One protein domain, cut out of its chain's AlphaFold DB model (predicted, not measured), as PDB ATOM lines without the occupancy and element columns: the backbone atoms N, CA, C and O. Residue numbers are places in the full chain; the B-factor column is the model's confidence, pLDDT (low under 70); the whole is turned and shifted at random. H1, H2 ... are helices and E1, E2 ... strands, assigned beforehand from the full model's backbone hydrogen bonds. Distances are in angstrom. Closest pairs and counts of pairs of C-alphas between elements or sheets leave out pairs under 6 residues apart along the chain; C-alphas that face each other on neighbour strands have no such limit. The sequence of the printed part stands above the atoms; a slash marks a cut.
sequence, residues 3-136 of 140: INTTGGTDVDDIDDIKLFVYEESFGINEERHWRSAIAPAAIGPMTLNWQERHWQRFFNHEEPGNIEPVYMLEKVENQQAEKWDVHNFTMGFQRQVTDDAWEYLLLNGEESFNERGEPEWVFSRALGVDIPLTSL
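AT A GLANCE: This is residues 3 to 136 of the 140 residues of an uncharacterized protein of Salmonella enterica subsp. enterica serovar Alachua str. R6-377 (UniProt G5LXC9). One long, strongly twisted antiparallel sheet has the strands E6, E7, E8 and E2 side by side, with the short helix H1 over E8 on one face and H2 grazing the sheet. E5 and the small hairpin E3 and E4 join along the same side of E6, beside different parts of it, and short E1 pairs with the beginning of E2. The printed part has 134 residues, with eight named strands and two named helices in the order E1 E2 H1 H2 E3 E4 E5 E6 E7 E8; the class is mostly strand. The sheet is branched at E6, and E5 E6 E7 E8 form a meander, each strand the antiparallel neighbour of the one before. It is only just compact, close to loose, with a radius of gyration of the C-alphas of 16.8 A and spans of 48 by 38 by 25 A.

HOW THE PARTS SIT: E1, residues 3 to 5, and E2, residues 14 to 28, form a hairpin, with N 4 and O 16 at 3.0 A. E2 bends by 63 degrees at residue 23 and pairs with E8, residues 119 to 130, N 21 and O 127 being 2.8 A apart. H1, residues 31 to 37, is on the sheet at a height of 9.1 A, over E8 and along the strands, at 2 degrees to E8 on the local plane; its closest C-alphas to E8 are those of Trp 34 and Trp 121, 6.8 A. H2, residues 40 to 43, only grazes the sheet and is close to H1 but not clearly touching it, with the C-alphas of Ser 36 and Ala 42 closest at 6.9 A. Each O i to N i+4 pair of H1 is within hydrogen-bond range; H2 is too short for one. E3, residues 47 to 50, and E4, residues 53 to 57, form a hairpin, with N 48 and O 55 at 2.9 A. E4 and E5, residues 70 to 77, lie on one side of E6, residues 83 to 98, and E7, residues 101 to 113, on the other side. N 94 and O 56 are 2.8 A apart, N 88 and O 72 2.8 A, N 93 and O 105 2.8 A, and between E7 and E8 N 106 and O 126 2.8 A. E2 and E6 are apart.

IN THESE COORDINATES: E1 begins at C-alpha 3, (-9.754, -3.837, -21.248). E2 is 36.5 A long, H1 9.6 A, E5 22.0 A, E6 42.6 A, E7 38.6 A and E8 34.0 A. E8 ends at C-alpha 130, (-16.234, 3.287, -24.430).

THE WHOLE: The C-alphas of Asp 99 and Arg 116 are the two farthest apart, 51.0 A. The printed part has no cut. The link from E4 to E5 is long, 12 residues. Mean pLDDT of the printed part is 92.8, and no printed residue is under 70.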
ATOM      1  N   ILE A   3     -10.778  -4.170 -20.259       81.50
ATOM      2  CA  ILE A   3      -9.754  -3.837 -21.248       81.50
ATOM      3  C   ILE A   3      -9.604  -5.072 -22.127       81.50
ATOM      4  O   ILE A   3      -9.267  -6.138 -21.608       81.50
ATOM      5  N   ASN A   4      -9.873  -4.936 -23.422       81.69
ATOM      6  CA  ASN A   4      -9.638  -6.010 -24.380       81.69
ATOM      7  C   ASN A   4      -8.293  -5.774 -25.063       81.69
ATOM      8  O   ASN A   4      -7.974  -4.641 -25.428       81.69
ATOM      9  N   THR A   5      -7.509  -6.839 -25.210       81.81
ATOM     10  CA  THR A   5      -6.191  -6.783 -25.843       81.81
ATOM     11  C   THR A   5      -5.995  -7.932 -26.824       81.81
ATOM     12  O   THR A   5      -6.463  -9.051 -26.586       81.81
ATOM     13  N   THR A   6      -5.231  -7.692 -27.890       80.56
ATOM     14  CA  THR A   6      -4.859  -8.714 -28.879       80.56
ATOM     15  C   THR A   6      -3.426  -9.195 -28.637       80.56
ATOM     16  O   THR A   6      -2.587  -9.209 -29.528       80.56
ATOM     17  N   GLY A   7      -3.153  -9.654 -27.409       75.06
ATOM     18  CA  GLY A   7      -1.857 -10.216 -27.010       75.06
ATOM     19  C   GLY A   7      -0.710  -9.197 -26.984       75.06
ATOM     20  O   GLY A   7      -0.687  -8.251 -27.747       75.06
ATOM     21  N   GLY A   8       0.263  -9.406 -26.096       78.38
ATOM     22  CA  GLY A   8       1.306  -8.411 -25.822       78.38
ATOM     23  C   GLY A   8       1.019  -7.610 -24.548       78.38
ATOM     24  O   GLY A   8       0.136  -7.973 -23.766       78.38
ATOM     25  N   THR A   9       1.844  -6.605 -24.273       77.56
ATOM     26  CA  THR A   9       1.803  -5.809 -23.030       77.56
ATOM     27  C   THR A   9       1.898  -4.308 -23.276       77.56
ATOM     28  O   THR A   9       1.907  -3.540 -22.313       77.56
ATOM     29  N   ASP A  10       2.003  -3.888 -24.534       79.62
ATOM     30  CA  ASP A  10       2.158  -2.490 -24.899       79.62
ATOM     31  C   ASP A  10       0.783  -1.829 -25.074       79.62
ATOM     32  O   ASP A  10      -0.243  -2.484 -25.242       79.62
ATOM     33  N   VAL A  11       0.744  -0.494 -25.020       77.31
ATOM     34  CA  VAL A  11      -0.507   0.275 -25.196       77.31
ATOM     35  C   VAL A  11      -1.136   0.021 -26.566       77.31
ATOM     36  O   VAL A  11      -2.358   0.030 -26.687       77.31
ATOM     37  N   ASP A  12      -0.302  -0.238 -27.571       82.88
ATOM     38  CA  ASP A  12      -0.735  -0.542 -28.935       82.88
ATOM     39  C   ASP A  12      -1.454  -1.901 -29.039       82.88
ATOM     40  O   ASP A  12      -2.139  -2.146 -30.030       82.88
ATOM     41  N   ASP A  13      -1.348  -2.753 -28.012       84.69
ATOM     42  CA  ASP A  13      -2.036  -4.044 -27.938       84.69
ATOM     43  C   ASP A  13      -3.451  -3.925 -27.337       84.69
ATOM     44  O   ASP A  13      -4.161  -4.930 -27.241       84.69
ATOM     45  N   ILE A  14      -3.869  -2.728 -26.898       84.00
ATOM     46  CA  ILE A  14      -5.211  -2.474 -26.355       84.00
ATOM     47  C   ILE A  14      -6.188  -2.163 -27.493       84.00
ATOM     48  O   ILE A  14      -6.105  -1.111 -28.126       84.00
ATOM     49  N   ASP A  15      -7.169  -3.043 -27.688       84.25
ATOM     50  CA  ASP A  15      -8.190  -2.904 -28.730       84.25
ATOM     51  C   ASP A  15      -9.314  -1.957 -28.309       84.25
ATOM     52  O   ASP A  15      -9.735  -1.085 -29.069       84.25
ATOM     53  N   ASP A  16      -9.823  -2.136 -27.089       84.44
ATOM     54  CA  ASP A  16     -10.858  -1.282 -26.528       84.44
ATOM     55  C   ASP A  16     -10.818  -1.241 -24.997       84.44
ATOM     56  O   ASP A  16     -10.238  -2.095 -24.315       84.44
ATOM     57  N   ILE A  17     -11.444  -0.198 -24.452       86.00
ATOM     58  CA  ILE A  17     -11.635  -0.032 -23.017       86.00
ATOM     59  C   ILE A  17     -13.090   0.322 -22.780       86.00
ATOM     60  O   ILE A  17     -13.595   1.308 -23.314       86.00
ATOM     61  N   LYS A  18     -13.755  -0.462 -21.932       89.06
ATOM     62  CA  LYS A  18     -15.150  -0.239 -21.553       89.06
ATOM     63  C   LYS A  18     -15.262  -0.011 -20.058       89.06
ATOM     64  O   LYS A  18     -14.809  -0.815 -19.238       89.06
ATOM     65  N   LEU A  19     -15.892   1.090 -19.671       90.31
ATOM     66  CA  LEU A  19     -16.234   1.344 -18.277       90.31
ATOM     67  C   LEU A  19     -17.688   0.975 -18.045       90.31
ATOM     68  O   LEU A  19     -18.565   1.634 -18.584       90.31
ATOM     69  N   PHE A  20     -17.910  -0.026 -17.196       92.88
ATOM     70  CA  PHE A  20     -19.228  -0.410 -16.709       92.88
ATOM     71  C   PHE A  20     -19.475   0.128 -15.300       92.88
ATOM     72  O   PHE A  20     -18.597   0.033 -14.436       92.88
ATOM     73  N   VAL A  21     -20.678   0.652 -15.075       93.31
ATOM     74  CA  VAL A  21     -21.199   1.086 -13.776       93.31
ATOM     75  C   VAL A  21     -22.493   0.329 -13.506       93.31
ATOM     76  O   VAL A  21     -23.376   0.291 -14.362       93.31
ATOM     77  N   TYR A  22     -22.607  -0.279 -12.325       93.38
ATOM     78  CA  TYR A  22     -23.841  -0.939 -11.905       93.38
ATOM     79  C   TYR A  22     -24.948   0.091 -11.692       93.38
ATOM     80  O   TYR A  22     -24.813   0.981 -10.856       93.38
ATOM     81  N   GLU A  23     -26.035  -0.062 -12.440       93.69
ATOM     82  CA  GLU A  23     -27.247   0.745 -12.299       93.69
ATOM     83  C   GLU A  23     -28.223   0.073 -11.328       93.69
ATOM     84  O   GLU A  23     -28.782   0.709 -10.439       93.69
ATOM     85  N   GLU A  24     -28.401  -1.242 -11.469       94.81
ATOM     86  CA  GLU A  24     -29.283  -2.039 -10.621       94.81
ATOM     87  C   GLU A  24     -28.570  -3.318 -10.183       94.81
ATOM     88  O   GLU A  24     -27.873  -3.957 -10.972       94.81
ATOM     89  N   SER A  25     -28.780  -3.714  -8.931       95.50
ATOM     90  CA  SER A  25     -28.404  -5.027  -8.411       95.50
ATOM     91  C   SER A  25     -29.412  -5.441  -7.347       95.50
ATOM     92  O   SER A  25     -29.731  -4.655  -6.450       95.50
ATOM     93  N   PHE A  26     -29.971  -6.641  -7.473       96.19
ATOM     94  CA  PHE A  26     -30.971  -7.149  -6.541       96.19
ATOM     95  C   PHE A  26     -30.865  -8.664  -6.369       96.19
ATOM     96  O   PHE A  26     -30.548  -9.398  -7.304       96.19
ATOM     97  N   GLY A  27     -31.161  -9.122  -5.151       97.19
ATOM     98  CA  GLY A  27     -31.214 -10.541  -4.822       97.19
ATOM     99  C   GLY A  27     -32.498 -11.204  -5.318       97.19
ATOM    100  O   GLY A  27     -33.570 -10.589  -5.329       97.19
ATOM    101  N   ILE A  28     -32.399 -12.474  -5.696       97.12
ATOM    102  CA  ILE A  28     -33.533 -13.330  -6.047       97.12
ATOM    103  C   ILE A  28     -33.610 -14.453  -5.013       97.12
ATOM    104  O   ILE A  28     -32.630 -15.140  -4.773       97.12
ATOM    105  N   ASN A  29     -34.780 -14.651  -4.402       93.75
ATOM    106  CA  ASN A  29     -34.938 -15.574  -3.264       93.75
ATOM    107  C   ASN A  29     -35.648 -16.893  -3.622       93.75
ATOM    108  O   ASN A  29     -35.836 -17.747  -2.762       93.75
ATOM    109  N   GLU A  30     -36.092 -17.060  -4.872       96.56
ATOM    110  CA  GLU A  30     -36.773 -18.273  -5.340       96.56
ATOM    111  C   GLU A  30     -36.086 -18.816  -6.592       96.56
ATOM    112  O   GLU A  30     -35.966 -18.103  -7.590       96.56
ATOM    113  N   GLU A  31     -35.753 -20.108  -6.591       97.31
ATOM    114  CA  GLU A  31     -35.087 -20.778  -7.719       97.31
ATOM    115  C   GLU A  31     -35.866 -20.618  -9.031       97.31
ATOM    116  O   GLU A  31     -35.304 -20.408 -10.103       97.31
ATOM    117  N   ARG A  32     -37.199 -20.669  -8.962       97.75
ATOM    118  CA  ARG A  32     -38.061 -20.468 -10.129       97.75
ATOM    119  C   ARG A  32     -37.906 -19.062 -10.716       97.75
ATOM    120  O   ARG A  32     -37.893 -18.916 -11.938       97.75
ATOM    121  N   HIS A  33     -37.807 -18.039  -9.865       97.94
ATOM    122  CA  HIS A  33     -37.571 -16.665 -10.309       97.94
ATOM    123  C   HIS A  33     -36.152 -16.507 -10.849       97.94
ATOM    124  O   HIS A  33     -35.986 -15.858 -11.873       97.94
ATOM    125  N   TRP A  34     -35.169 -17.168 -10.235       98.19
ATOM    126  CA  TRP A  34     -33.790 -17.193 -10.717       98.19
ATOM    127  C   TRP A  34     -33.704 -17.769 -12.131       98.19
ATOM    128  O   TRP A  34     -33.298 -17.076 -13.060       98.19
ATOM    129  N   ARG A  35     -34.214 -18.990 -12.330       97.94
ATOM    130  CA  ARG A  35     -34.250 -19.653 -13.644       97.94
ATOM    131  C   ARG A  35     -34.979 -18.826 -14.695       97.94
ATOM    132  O   ARG A  35     -34.587 -18.837 -15.854       97.94
ATOM    133  N   SER A  36     -36.033 -18.116 -14.296       97.81
ATOM    134  CA  SER A  36     -36.761 -17.217 -15.198       97.81
ATOM    135  C   SER A  36     -35.953 -15.962 -15.533       97.81
ATOM    136  O   SER A  36     -36.015 -15.500 -16.666       97.81
ATOM    137  N   ALA A  37     -35.196 -15.420 -14.575       97.56
ATOM    138  CA  ALA A  37     -34.393 -14.215 -14.748       97.56
ATOM    139  C   ALA A  37     -33.201 -14.431 -15.686       97.56
ATOM    140  O   ALA A  37     -32.901 -13.537 -16.466       97.56
ATOM    141  N   ILE A  38     -32.565 -15.607 -15.657       97.75
ATOM    142  CA  ILE A  38     -31.433 -15.934 -16.544       97.75
ATOM    143  C   ILE A  38     -31.837 -16.662 -17.832       97.75
ATOM    144  O   ILE A  38     -30.980 -17.007 -18.641       97.75
ATOM    145  N   ALA A  39     -33.130 -16.927 -18.039       97.88
ATOM    146  CA  ALA A  39     -33.587 -17.667 -19.208       97.88
ATOM    147  C   ALA A  39     -33.249 -16.926 -20.519       97.88
ATOM    148  O   ALA A  39     -33.346 -15.692 -20.568       97.88
ATOM    149  N   PRO A  40     -33.014 -17.652 -21.631       97.19
ATOM    150  CA  PRO A  40     -32.836 -17.059 -22.959       97.19
ATOM    151  C   PRO A  40     -33.920 -16.050 -23.324       97.19
ATOM    152  O   PRO A  40     -33.650 -15.019 -23.929       97.19
ATOM    153  N   ALA A  41     -35.168 -16.322 -22.939       97.00
ATOM    154  CA  ALA A  41     -36.291 -15.435 -23.223       97.00
ATOM    155  C   ALA A  41     -36.277 -14.124 -22.425       97.00
ATOM    156  O   ALA A  41     -36.907 -13.161 -22.855       97.00
ATOM    157  N   ALA A  42     -35.593 -14.087 -21.282       96.75
ATOM    158  CA  ALA A  42     -35.513 -12.910 -20.427       96.75
ATOM    159  C   ALA A  42     -34.321 -12.022 -20.789       96.75
ATOM    160  O   ALA A  42     -34.480 -10.807 -20.898       96.75
ATOM    161  N   ILE A  43     -33.145 -12.623 -20.991       96.94
ATOM    162  CA  ILE A  43     -31.899 -11.867 -21.178       96.94
ATOM    163  C   ILE A  43     -31.245 -12.080 -22.531       96.94
ATOM    164  O   ILE A  43     -30.510 -11.207 -22.955       96.94
ATOM    165  N   GLY A  44     -31.537 -13.178 -23.227       96.88
ATOM    166  CA  GLY A  44     -31.015 -13.490 -24.554       96.88
ATOM    167  C   GLY A  44     -31.802 -13.030 -25.794       96.88
ATOM    168  O   GLY A  44     -31.386 -13.452 -26.879       96.88
ATOM    169  N   PRO A  45     -32.896 -12.232 -25.754       97.19
ATOM    170  CA  PRO A  45     -33.532 -11.758 -26.986       97.19
ATOM    171  C   PRO A  45     -32.606 -10.922 -27.874       97.19
ATOM    172  O   PRO A  45     -31.682 -10.278 -27.391       97.19
ATOM    173  N   MET A  46     -32.896 -10.862 -29.180       96.56
ATOM    174  CA  MET A  46     -32.152 -10.006 -30.124       96.56
ATOM    175  C   MET A  46     -32.241  -8.517 -29.771       96.56
ATOM    176  O   MET A  46     -31.315  -7.749 -30.030       96.56
ATOM    177  N   THR A  47     -33.368  -8.105 -29.193       95.75
ATOM    178  CA  THR A  47     -33.611  -6.727 -28.781       95.75
ATOM    179  C   THR A  47     -34.252  -6.682 -27.411       95.75
ATOM    180  O   THR A  47     -35.134  -7.489 -27.116       95.75
ATOM    181  N   LEU A  48     -33.890  -5.678 -26.623       96.50
ATOM    182  CA  LEU A  48     -34.424  -5.445 -25.291       96.50
ATOM    183  C   LEU A  48     -34.913  -4.002 -25.180       96.50
ATOM    184  O   LEU A  48     -34.214  -3.070 -25.567       96.50
ATOM    185  N   ASN A  49     -36.110  -3.813 -24.626       96.50
ATOM    186  CA  ASN A  49     -36.574  -2.492 -24.217       96.50
ATOM    187  C   ASN A  49     -36.364  -2.360 -22.711       96.50
ATOM    188  O   ASN A  49     -36.967  -3.101 -21.934       96.50
ATOM    189  N   TRP A  50     -35.516  -1.424 -22.300       95.44
ATOM    190  CA  TRP A  50     -35.220  -1.173 -20.893       95.44
ATOM    191  C   TRP A  50     -35.004   0.321 -20.668       95.44
ATOM    192  O   TRP A  50     -34.337   0.970 -21.473       95.44
ATOM    193  N   GLN A  51     -35.616   0.860 -19.607       94.50
ATOM    194  CA  GLN A  51     -35.664   2.300 -19.305       94.50
ATOM    195  C   GLN A  51     -36.047   3.167 -20.520       94.50
ATOM    196  O   GLN A  51     -35.364   4.131 -20.853       94.50
ATOM    197  N   GLU A  52     -37.119   2.786 -21.227       95.25
ATOM    198  CA  GLU A  52     -37.617   3.490 -22.428       95.25
ATOM    199  C   GLU A  52     -36.603   3.579 -23.589       95.25
ATOM    200  O   GLU A  52     -36.805   4.312 -24.555       95.25
ATOM    201  N   ARG A  53     -35.516   2.803 -23.528       95.69
ATOM    202  CA  ARG A  53     -34.478   2.729 -24.557       95.69
ATOM    203  C   ARG A  53     -34.519   1.373 -25.243       95.69
ATOM    204  O   ARG A  53     -34.791   0.350 -24.614       95.69
ATOM    205  N   HIS A  54     -34.225   1.391 -26.538       96.25
ATOM    206  CA  HIS A  54     -34.095   0.192 -27.350       96.25
ATOM    207  C   HIS A  54     -32.633  -0.242 -27.409       96.25
ATOM    208  O   HIS A  54     -31.757   0.557 -27.742       96.25
ATOM    209  N   TRP A  55     -32.393  -1.508 -27.094       97.31
ATOM    210  CA  TRP A  55     -31.074  -2.115 -27.027       97.31
ATOM    211  C   TRP A  55     -31.003  -3.305 -27.974       97.31
ATOM    212  O   TRP A  55     -31.966  -4.064 -28.092       97.31
ATOM    213  N   GLN A  56     -29.857  -3.487 -28.620       96.44
ATOM    214  CA  GLN A  56     -29.593  -4.588 -29.543       96.44
ATOM    215  C   GLN A  56     -28.526  -5.501 -28.959       96.44
ATOM    216  O   GLN A  56     -27.503  -5.030 -28.469       96.44
ATOM    217  N   ARG A  57     -28.760  -6.808 -28.994       96.25
ATOM    218  CA  ARG A  57     -27.795  -7.796 -28.513       96.25
ATOM    219  C   ARG A  57     -26.543  -7.758 -29.394       96.25
ATOM    220  O   ARG A  57     -26.669  -7.812 -30.614       96.25
ATOM    221  N   PHE A  58     -25.356  -7.685 -28.792       92.56
ATOM    222  CA  PHE A  58     -24.093  -7.758 -29.546       92.56
ATOM    223  C   PHE A  58     -23.421  -9.134 -29.453       92.56
ATOM    224  O   PHE A  58     -22.705  -9.531 -30.370       92.56
ATOM    225  N   PHE A  59     -23.704  -9.904 -28.397       88.06
ATOM    226  CA  PHE A  59     -23.333 -11.319 -28.336       88.06
ATOM    227  C   PHE A  59     -24.116 -12.121 -29.373       88.06
ATOM    228  O   PHE A  59     -25.339 -11.993 -29.469       88.06
ATOM    229  N   ASN A  60     -23.399 -12.930 -30.155       86.62
ATOM    230  CA  ASN A  60     -23.932 -13.754 -31.242       86.62
ATOM    231  C   ASN A  60     -25.050 -13.038 -32.023       86.62
ATOM    232  O   ASN A  60     -26.148 -13.565 -32.190       86.62
ATOM    233  N   HIS A  61     -24.823 -11.781 -32.418       84.06
ATOM    234  CA  HIS A  61     -25.874 -10.921 -32.976       84.06
ATOM    235  C   HIS A  61     -26.509 -11.487 -34.263       84.06
ATOM    236  O   HIS A  61     -27.649 -11.158 -34.582       84.06
ATOM    237  N   GLU A  62     -25.792 -12.361 -34.973       87.25
ATOM    238  CA  GLU A  62     -26.274 -13.061 -36.167       87.25
ATOM    239  C   GLU A  62     -27.209 -14.241 -35.848       87.25
ATOM    240  O   GLU A  62     -27.973 -14.671 -36.714       87.25
ATOM    241  N   GLU A  63     -27.179 -14.777 -34.621       90.81
ATOM    242  CA  GLU A  63     -28.009 -15.920 -34.239       90.81
ATOM    243  C   GLU A  63     -29.482 -15.503 -34.087       90.81
ATOM    244  O   GLU A  63     -29.808 -14.632 -33.270       90.81
ATOM    245  N   PRO A  64     -30.412 -16.119 -34.840       90.50
ATOM    246  CA  PRO A  64     -31.816 -15.750 -34.774       90.50
ATOM    247  C   PRO A  64     -32.448 -16.181 -33.447       90.50
ATOM    248  O   PRO A  64     -32.173 -17.255 -32.917       90.50
ATOM    249  N   GLY A  65     -33.393 -15.374 -32.963       93.88
ATOM    250  CA  GLY A  65     -34.168 -15.689 -31.765       93.88
ATOM    251  C   GLY A  65     -33.405 -15.453 -30.461       93.88
ATOM    252  O   GLY A  65     -32.461 -14.664 -30.394       93.88
ATOM    253  N   ASN A  66     -33.884 -16.099 -29.401       97.12
ATOM    254  CA  ASN A  66     -33.325 -15.973 -28.061       97.12
ATOM    255  C   ASN A  66     -32.148 -16.937 -27.902       97.12
ATOM    256  O   ASN A  66     -32.300 -18.118 -28.211       97.12
ATOM    257  N   ILE A  67     -31.021 -16.450 -27.388       96.75
ATOM    258  CA  ILE A  67     -29.823 -17.270 -27.157       96.75
ATOM    259  C   ILE A  67     -29.596 -17.517 -25.668       96.75
ATOM    260  O   ILE A  67     -30.062 -16.752 -24.824       96.75
ATOM    261  N   GLU A  68     -28.868 -18.581 -25.354       96.75
ATOM    262  CA  GLU A  68     -28.410 -18.838 -23.988       96.75
ATOM    263  C   GLU A  68     -27.432 -17.746 -23.523       96.75
ATOM    264  O   GLU A  68     -26.655 -17.229 -24.337       96.75
ATOM    265  N   PRO A  69     -27.445 -17.378 -22.228       96.69
ATOM    266  CA  PRO A  69     -26.419 -16.513 -21.672       96.69
ATOM    267  C   PRO A  69     -25.031 -17.136 -21.781       96.69
ATOM    268  O   PRO A  69     -24.860 -18.356 -21.717       96.69
ATOM    269  N   VAL A  70     -24.018 -16.279 -21.890       96.00
ATOM    270  CA  VAL A  70     -22.628 -16.716 -21.805       96.00
ATOM    271  C   VAL A  70     -22.359 -17.126 -20.363       96.00
ATOM    272  O   VAL A  70     -22.481 -16.314 -19.446       96.00
ATOM    273  N   TYR A  71     -22.011 -18.396 -20.173       96.75
ATOM    274  CA  TYR A  71     -21.654 -18.942 -18.873       96.75
ATOM    275  C   TYR A  71     -20.162 -18.759 -18.591       96.75
ATOM    276  O   TYR A  71     -19.321 -19.131 -19.413       96.75
ATOM    277  N   MET A  72     -19.832 -18.253 -17.403       96.19
ATOM    278  CA  MET A  72     -18.455 -18.142 -16.923       96.19
ATOM    279  C   MET A  72     -18.363 -18.592 -15.464       96.19
ATOM    280  O   MET A  72     -19.140 -18.153 -14.621       96.19
ATOM    281  N   LEU A  73     -17.393 -19.457 -15.162       96.75
ATOM    282  CA  LEU A  73     -17.048 -19.814 -13.787       96.75
ATOM    283  C   LEU A  73     -15.933 -18.891 -13.301       96.75
ATOM    284  O   LEU A  73     -14.804 -18.972 -13.792       96.75
ATOM    285  N   GLU A  74     -16.242 -18.046 -12.329       95.25
ATOM    286  CA  GLU A  74     -15.283 -17.151 -11.696       95.25
ATOM    287  C   GLU A  74     -14.813 -17.730 -10.362       95.25
ATOM    288  O   GLU A  74     -15.609 -18.225  -9.564       95.25
ATOM    289  N   LYS A  75     -13.502 -17.670 -10.122       94.38
ATOM    290  CA  LYS A  75     -12.887 -18.040  -8.847       94.38
ATOM    291  C   LYS A  75     -12.553 -16.770  -8.094       94.38
ATOM    292  O   LYS A  75     -11.617 -16.069  -8.477       94.38
ATOM    293  N   VAL A  76     -13.298 -16.495  -7.034       93.38
ATOM    294  CA  VAL A  76     -13.116 -15.288  -6.232       93.38
ATOM    295  C   VAL A  76     -12.244 -15.612  -5.029       93.38
ATOM    296  O   VAL A  76     -12.384 -16.670  -4.418       93.38
ATOM    297  N   GLU A  77     -11.327 -14.703  -4.705       94.56
ATOM    298  CA  GLU A  77     -10.536 -14.726  -3.479       94.56
ATOM    299  C   GLU A  77     -10.611 -13.350  -2.814       94.56
ATOM    300  O   GLU A  77     -10.334 -12.333  -3.454       94.56
ATOM    301  N   ASN A  78     -10.999 -13.302  -1.538       91.00
ATOM    302  CA  ASN A  78     -11.021 -12.047  -0.785       91.00
ATOM    303  C   ASN A  78      -9.679 -11.759  -0.088       91.00
ATOM    304  O   ASN A  78      -8.739 -12.550  -0.119       91.00
ATOM    305  N   GLN A  79      -9.585 -10.606   0.580       93.38
ATOM    306  CA  GLN A  79      -8.370 -10.194   1.301       93.38
ATOM    307  C   GLN A  79      -8.001 -11.129   2.464       93.38
ATOM    308  O   GLN A  79      -6.863 -11.113   2.930       93.38
ATOM    309  N   GLN A  80      -8.951 -11.934   2.934       94.50
ATOM    310  CA  GLN A  80      -8.779 -12.947   3.968       94.50
ATOM    311  C   GLN A  80      -8.373 -14.317   3.388       94.50
ATOM    312  O   GLN A  80      -8.258 -15.278   4.146       94.50
ATOM    313  N   ALA A  81      -8.110 -14.401   2.076       93.44
ATOM    314  CA  ALA A  81      -7.795 -15.623   1.330       93.44
ATOM    315  C   ALA A  81      -8.923 -16.673   1.322       93.44
ATOM    316  O   ALA A  81      -8.685 -17.848   1.019       93.44
ATOM    317  N   GLU A  82     -10.154 -16.268   1.638       92.44
ATOM    318  CA  GLU A  82     -11.329 -17.111   1.447       92.44
ATOM    319  C   GLU A  82     -11.624 -17.201  -0.043       92.44
ATOM    320  O   GLU A  82     -11.557 -16.193  -0.750       92.44
ATOM    321  N   LYS A  83     -11.938 -18.411  -0.509       93.81
ATOM    322  CA  LYS A  83     -12.163 -18.695  -1.923       93.81
ATOM    323  C   LYS A  83     -13.542 -19.282  -2.126       93.81
ATOM    324  O   LYS A  83     -13.926 -20.200  -1.401       93.81
ATOM    325  N   TRP A  84     -14.237 -18.811  -3.146       94.38
ATOM    326  CA  TRP A  84     -15.501 -19.388  -3.575       94.38
ATOM    327  C   TRP A  84     -15.640 -19.289  -5.090       94.38
ATOM    328  O   TRP A  84     -14.959 -18.503  -5.753       94.38
ATOM    329  N   ASP A  85     -16.498 -20.142  -5.631       96.12
ATOM    330  CA  ASP A  85     -16.853 -20.127  -7.041       96.12
ATOM    331  C   ASP A  85     -18.118 -19.263  -7.220       96.12
ATOM    332  O   ASP A  85     -19.048 -19.330  -6.410       96.12
ATOM    333  N   VAL A  86     -18.145 -18.452  -8.277       97.56
ATOM    334  CA  VAL A  86     -19.319 -17.690  -8.721       97.56
ATOM    335  C   VAL A  86     -19.649 -18.104 -10.150       97.56
ATOM    336  O   VAL A  86     -18.803 -18.056 -11.047       97.56
ATOM    337  N   HIS A  87     -20.887 -18.531 -10.364       97.88
ATOM    338  CA  HIS A  87     -21.416 -18.881 -11.672       97.88
ATOM    339  C   HIS A  87     -22.068 -17.644 -12.290       97.88
ATOM    340  O   HIS A  87     -23.111 -17.186 -11.828       97.88
ATOM    341  N   ASN A  88     -21.449 -17.110 -13.340       97.88
ATOM    342  CA  ASN A  88     -21.934 -15.946 -14.068       97.88
ATOM    343  C   ASN A  88     -22.723 -16.371 -15.312       97.88
ATOM    344  O   ASN A  88     -22.275 -17.225 -16.081       97.88
ATOM    345  N   PHE A  89     -23.871 -15.731 -15.525       98.00
ATOM    346  CA  PHE A  89     -24.752 -15.879 -16.682       98.00
ATOM    347  C   PHE A  89     -24.952 -14.503 -17.313       98.00
ATOM    348  O   PHE A  89     -25.805 -13.722 -16.885       98.00
ATOM    349  N   THR A  90     -24.143 -14.195 -18.324       97.00
ATOM    350  CA  THR A  90     -24.005 -12.832 -18.839       97.00
ATOM    351  C   THR A  90     -24.614 -12.680 -20.228       97.00
ATOM    352  O   THR A  90     -24.454 -13.542 -21.097       97.00
ATOM    353  N   MET A  91     -25.262 -11.543 -20.478       97.69
ATOM    354  CA  MET A  91     -25.645 -11.119 -21.822       97.69
ATOM    355  C   MET A  91     -25.334  -9.644 -22.061       97.69
ATOM    356  O   MET A  91     -25.534  -8.800 -21.187       97.69
ATOM    357  N   GLY A  92     -24.849  -9.346 -23.264       96.38
ATOM    358  CA  GLY A  92     -24.433  -8.015 -23.677       96.38
ATOM    359  C   GLY A  92     -25.357  -7.403 -24.726       96.38
ATOM    360  O   GLY A  92     -25.624  -7.998 -25.777       96.38
ATOM    361  N   PHE A  93     -25.780  -6.172 -24.464       97.25
ATOM    362  CA  PHE A  93     -26.513  -5.327 -25.393       97.25
ATOM    363  C   PHE A  93     -25.790  -4.006 -25.635       97.25
ATOM    364  O   PHE A  93     -24.989  -3.556 -24.820       97.25
ATOM    365  N   GLN A  94     -26.089  -3.378 -26.763       96.50
ATOM    366  CA  GLN A  94     -25.552  -2.090 -27.155       96.50
ATOM    367  C   GLN A  94     -26.622  -1.231 -27.821       96.50
ATOM    368  O   GLN A  94     -27.621  -1.730 -28.350       96.50
ATOM    369  N   ARG A  95     -26.401   0.076 -27.814       95.56
ATOM    370  CA  ARG A  95     -27.164   1.038 -28.602       95.56
ATOM    371  C   ARG A  95     -26.248   2.165 -29.050       95.56
ATOM    372  O   ARG A  95     -25.375   2.593 -28.299       95.56
ATOM    373  N   GLN A  96     -26.486   2.671 -30.250       94.25
ATOM    374  CA  GLN A  96     -25.792   3.852 -30.739       94.25
ATOM    375  C   GLN A  96     -26.466   5.107 -30.168       94.25
ATOM    376  O   GLN A  96     -27.691   5.240 -30.237       94.25
ATOM    377  N   VAL A  97     -25.681   6.003 -29.571       91.50
ATOM    378  CA  VAL A  97     -26.166   7.270 -28.993       91.50
ATOM    379  C   VAL A  97     -25.885   8.438 -29.934       91.50
ATOM    380  O   VAL A  97     -26.735   9.310 -30.106       91.50
ATOM    381  N   THR A  98     -24.713   8.430 -30.568       90.44
ATOM    382  CA  THR A  98     -24.310   9.347 -31.645       90.44
ATOM    383  C   THR A  98     -23.525   8.569 -32.703       90.44
ATOM    384  O   THR A  98     -23.218   7.395 -32.498       90.44
ATOM    385  N   ASP A  99     -23.169   9.211 -33.816       87.00
ATOM    386  CA  ASP A  99     -22.409   8.567 -34.899       87.00
ATOM    387  C   ASP A  99     -21.112   7.895 -34.401       87.00
ATOM    388  O   ASP A  99     -20.777   6.808 -34.867       87.00
ATOM    389  N   ASP A 100     -20.475   8.470 -33.376       85.94
ATOM    390  CA  ASP A 100     -19.189   8.018 -32.828       85.94
ATOM    391  C   ASP A 100     -19.278   7.434 -31.404       85.94
ATOM    392  O   ASP A 100     -18.246   7.160 -30.792       85.94
ATOM    393  N   ALA A 101     -20.479   7.275 -30.833       87.88
ATOM    394  CA  ALA A 101     -20.631   6.840 -29.443       87.88
ATOM    395  C   ALA A 101     -21.664   5.728 -29.272       87.88
ATOM    396  O   ALA A 101     -22.830   5.854 -29.664       87.88
ATOM    397  N   TRP A 102     -21.231   4.675 -28.582       92.38
ATOM    398  CA  TRP A 102     -22.059   3.551 -28.178       92.38
ATOM    399  C   TRP A 102     -22.219   3.521 -26.662       92.38
ATOM    400  O   TRP A 102     -21.311   3.842 -25.897       92.38
ATOM    401  N   GLU A 103     -23.408   3.120 -26.235       95.00
ATOM    402  CA  GLU A 103     -23.664   2.686 -24.871       95.00
ATOM    403  C   GLU A 103     -23.863   1.178 -24.864       95.00
ATOM    404  O   GLU A 103     -24.458   0.605 -25.780       95.00
ATOM    405  N   TYR A 104     -23.438   0.558 -23.773       95.94
ATOM    406  CA  TYR A 104     -23.570  -0.866 -23.534       95.94
ATOM    407  C   TYR A 104     -24.467  -1.113 -22.329       95.94
ATOM    408  O   TYR A 104     -24.517  -0.319 -21.392       95.94
ATOM    409  N   LEU A 105     -25.165  -2.236 -22.348       97.19
ATOM    410  CA  LEU A 105     -25.932  -2.747 -21.228       97.19
ATOM    411  C   LEU A 105     -25.514  -4.195 -21.013       97.19
ATOM    412  O   LEU A 105     -25.728  -5.046 -21.876       97.19
ATOM    413  N   LEU A 106     -24.913  -4.460 -19.861       97.06
ATOM    414  CA  LEU A 106     -24.571  -5.801 -19.416       97.06
ATOM    415  C   LEU A 106     -25.654  -6.287 -18.456       97.06
ATOM    416  O   LEU A 106     -25.950  -5.622 -17.462       97.06
ATOM    417  N   LEU A 107     -26.244  -7.436 -18.758       97.94
ATOM    418  CA  LEU A 107     -27.113  -8.168 -17.847       97.94
ATOM    419  C   LEU A 107     -26.305  -9.320 -17.262       97.94
ATOM    420  O   LEU A 107     -25.748 -10.100 -18.035       97.94
ATOM    421  N   ASN A 108     -26.246  -9.432 -15.937       97.88
ATOM    422  CA  ASN A 108     -25.500 -10.502 -15.282       97.88
ATOM    423  C   ASN A 108     -26.342 -11.177 -14.200       97.88
ATOM    424  O   ASN A 108     -26.830 -10.516 -13.284       97.88
ATOM    425  N   GLY A 109     -26.511 -12.490 -14.315       98.25
ATOM    426  CA  GLY A 109     -26.938 -13.331 -13.206       98.25
ATOM    427  C   GLY A 109     -25.718 -13.947 -12.531       98.25
ATOM    428  O   GLY A 109     -24.933 -14.606 -13.200       98.25
ATOM    429  N   GLU A 110     -25.608 -13.797 -11.218       98.19
ATOM    430  CA  GLU A 110     -24.584 -14.420 -10.379       98.19
ATOM    431  C   GLU A 110     -25.237 -15.450  -9.457       98.19
ATOM    432  O   GLU A 110     -26.166 -15.128  -8.713       98.19
ATOM    433  N   GLU A 111     -24.753 -16.689  -9.509       98.31
ATOM    434  CA  GLU A 111     -25.075 -17.743  -8.549       98.31
ATOM    435  C   GLU A 111     -23.820 -18.091  -7.746       98.31
ATOM    436  O   GLU A 111     -22.816 -18.559  -8.289       98.31
ATOM    437  N   SER A 112     -23.886 -17.851  -6.442       96.75
ATOM    438  CA  SER A 112     -22.889 -18.269  -5.457       96.75
ATOM    439  C   SER A 112     -23.523 -19.227  -4.453       96.75
ATOM    440  O   SER A 112     -24.724 -19.487  -4.496       96.75
ATOM    441  N   PHE A 113     -22.722 -19.769  -3.539       95.31
ATOM    442  CA  PHE A 113     -23.204 -20.683  -2.507       95.31
ATOM    443  C   PHE A 113     -22.738 -20.218  -1.135       95.31
ATOM    444  O   PHE A 113     -21.556 -19.931  -0.940       95.31
ATOM    445  N   ASN A 114     -23.665 -20.174  -0.181       91.25
ATOM    446  CA  ASN A 114     -23.341 -19.846   1.200       91.25
ATOM    447  C   ASN A 114     -22.593 -21.007   1.892       91.25
ATOM    448  O   ASN A 114     -22.416 -22.092   1.334       91.25
ATOM    449  N   GLU A 115     -22.200 -20.820   3.155       89.81
ATOM    450  CA  GLU A 115     -21.463 -21.829   3.936       89.81
ATOM    451  C   GLU A 115     -22.186 -23.185   4.079       89.81
ATOM    452  O   GLU A 115     -21.560 -24.198   4.393       89.81
ATOM    453  N   ARG A 116     -23.509 -23.226   3.867       92.62
ATOM    454  CA  ARG A 116     -24.328 -24.448   3.916       92.62
ATOM    455  C   ARG A 116     -24.475 -25.119   2.551       92.62
ATOM    456  O   ARG A 116     -25.113 -26.167   2.468       92.62
ATOM    457  N   GLY A 117     -23.899 -24.537   1.500       92.00
ATOM    458  CA  GLY A 117     -24.085 -24.970   0.119       92.00
ATOM    459  C   GLY A 117     -25.457 -24.604  -0.447       92.00
ATOM    460  O   GLY A 117     -25.882 -25.203  -1.433       92.00
ATOM    461  N   GLU A 118     -26.177 -23.666   0.175       94.31
ATOM    462  CA  GLU A 118     -27.435 -23.154  -0.366       94.31
ATOM    463  C   GLU A 118     -27.121 -22.055  -1.391       94.31
ATOM    464  O   GLU A 118     -26.235 -21.231  -1.136       94.31
ATOM    465  N   PRO A 119     -27.806 -22.039  -2.546       96.19
ATOM    466  CA  PRO A 119     -27.540 -21.057  -3.583       96.19
ATOM    467  C   PRO A 119     -28.011 -19.659  -3.166       96.19
ATOM    468  O   PRO A 119     -29.076 -19.490  -2.570       96.19
ATOM    469  N   GLU A 120     -27.226 -18.658  -3.540       97.06
ATOM    470  CA  GLU A 120     -27.538 -17.238  -3.434       97.06
ATOM    471  C   GLU A 120     -27.504 -16.638  -4.837       97.06
ATOM    472  O   GLU A 120     -26.555 -16.853  -5.592       97.06
ATOM    473  N   TRP A 121     -28.557 -15.903  -5.194       98.38
ATOM    474  CA  TRP A 121     -28.732 -15.375  -6.542       98.38
ATOM    475  C   TRP A 121     -28.794 -13.863  -6.537       98.38
ATOM    476  O   TRP A 121     -29.631 -13.266  -5.853       98.38
ATOM    477  N   VAL A 122     -27.968 -13.250  -7.373       98.06
ATOM    478  CA  VAL A 122     -27.991 -11.817  -7.645       98.06
ATOM    479  C   VAL A 122     -28.208 -11.614  -9.133       98.06
ATOM    480  O   VAL A 122     -27.650 -12.324  -9.965       98.06
ATOM    481  N   PHE A 123     -29.043 -10.643  -9.483       98.31
ATOM    482  CA  PHE A 123     -29.154 -10.171 -10.851       98.31
ATOM    483  C   PHE A 123     -28.802  -8.693 -10.904       98.31
ATOM    484  O   PHE A 123     -29.323  -7.892 -10.123       98.31
ATOM    485  N   SER A 124     -27.934  -8.329 -11.839       97.88
ATOM    486  CA  SER A 124     -27.453  -6.968 -12.000       97.88
ATOM    487  C   SER A 124     -27.572  -6.470 -13.437       97.88
ATOM    488  O   SER A 124     -27.618  -7.230 -14.411       97.88
ATOM    489  N   ARG A 125     -27.668  -5.144 -13.551       97.75
ATOM    490  CA  ARG A 125     -27.618  -4.399 -14.807       97.75
ATOM    491  C   ARG A 125     -26.518  -3.365 -14.701       97.75
ATOM    492  O   ARG A 125     -26.546  -2.535 -13.791       97.75
ATOM    493  N   ALA A 126     -25.575  -3.398 -15.631       97.19
ATOM    494  CA  ALA A 126     -24.504  -2.419 -15.705       97.19
ATOM    495  C   ALA A 126     -24.562  -1.654 -17.024       97.19
ATOM    496  O   ALA A 126     -24.662  -2.252 -18.095       97.19
ATOM    497  N   LEU A 127     -24.475  -0.331 -16.942       96.62
ATOM    498  CA  LEU A 127     -24.345   0.546 -18.098       96.62
ATOM    499  C   LEU A 127     -22.873   0.756 -18.418       96.62
ATOM    500  O   LEU A 127     -22.073   1.022 -17.523       96.62
ATOM    501  N   GLY A 128     -22.531   0.624 -19.693       94.75
ATOM    502  CA  GLY A 128     -21.175   0.732 -20.199       94.75
ATOM    503  C   GLY A 128     -21.007   1.855 -21.210       94.75
ATOM    504  O   GLY A 128     -21.922   2.145 -21.981       94.75
ATOM    505  N   VAL A 129     -19.816   2.440 -21.241       92.38
ATOM    506  CA  VAL A 129     -19.367   3.364 -22.292       92.38
ATOM    507  C   VAL A 129     -17.954   3.005 -22.729       92.38
ATOM    508  O   VAL A 129     -17.173   2.472 -21.931       92.38
ATOM    509  N   ASP A 130     -17.620   3.328 -23.973       89.69
ATOM    510  CA  ASP A 130     -16.234   3.287 -24.430       89.69
ATOM    511  C   ASP A 130     -15.425   4.412 -23.779       89.69
ATOM    512  O   ASP A 130     -15.874   5.558 -23.681       89.69
ATOM    513  N   ILE A 131     -14.211   4.084 -23.344       86.06
ATOM    514  CA  ILE A 131     -13.228   5.059 -22.883       86.06
ATOM    515  C   ILE A 131     -12.117   5.164 -23.930       86.06
ATOM    516  O   ILE A 131     -11.460   4.165 -24.223       86.06
ATOM    517  N   PRO A 132     -11.851   6.368 -24.468       83.06
ATOM    518  CA  PRO A 132     -10.712   6.577 -25.348       83.06
ATOM    519  C   PRO A 132      -9.399   6.296 -24.619       83.06
ATOM    520  O   PRO A 132      -9.211   6.752 -23.489       83.06
ATOM    521  N   LEU A 133      -8.442   5.661 -25.300       79.06
ATOM    522  CA  LEU A 133      -7.090   5.431 -24.768       79.06
ATOM    523  C   LEU A 133      -6.422   6.719 -24.266       79.06
ATOM    524  O   LEU A 133      -5.754   6.714 -23.238       79.06
ATOM    525  N   THR A 134      -6.673   7.850 -24.930       79.88
ATOM    526  CA  THR A 134      -6.164   9.174 -24.531       79.88
ATOM    527  C   THR A 134      -6.661   9.654 -23.164       79.88
ATOM    528  O   THR A 134      -6.113  10.612 -22.623       79.88
ATOM    529  N   SER A 135      -7.694   9.017 -22.607       80.50
ATOM    530  CA  SER A 135      -8.272   9.356 -21.303       80.50
ATOM    531  C   SER A 135      -7.638   8.577 -20.147       80.50
ATOM    532  O   SER A 135      -8.029   8.781 -18.997       80.50
ATOM    533  N   LEU A 136      -6.683   7.684 -20.425       76.94
ATOM    534  CA  LEU A 136      -6.049   6.824 -19.432       76.94
ATOM    535  C   LEU A 136      -4.525   6.917 -19.506       76.94
ATOM    536  O   LEU A 136      -3.933   7.059 -20.571       76.94
TER     537      LEU A 136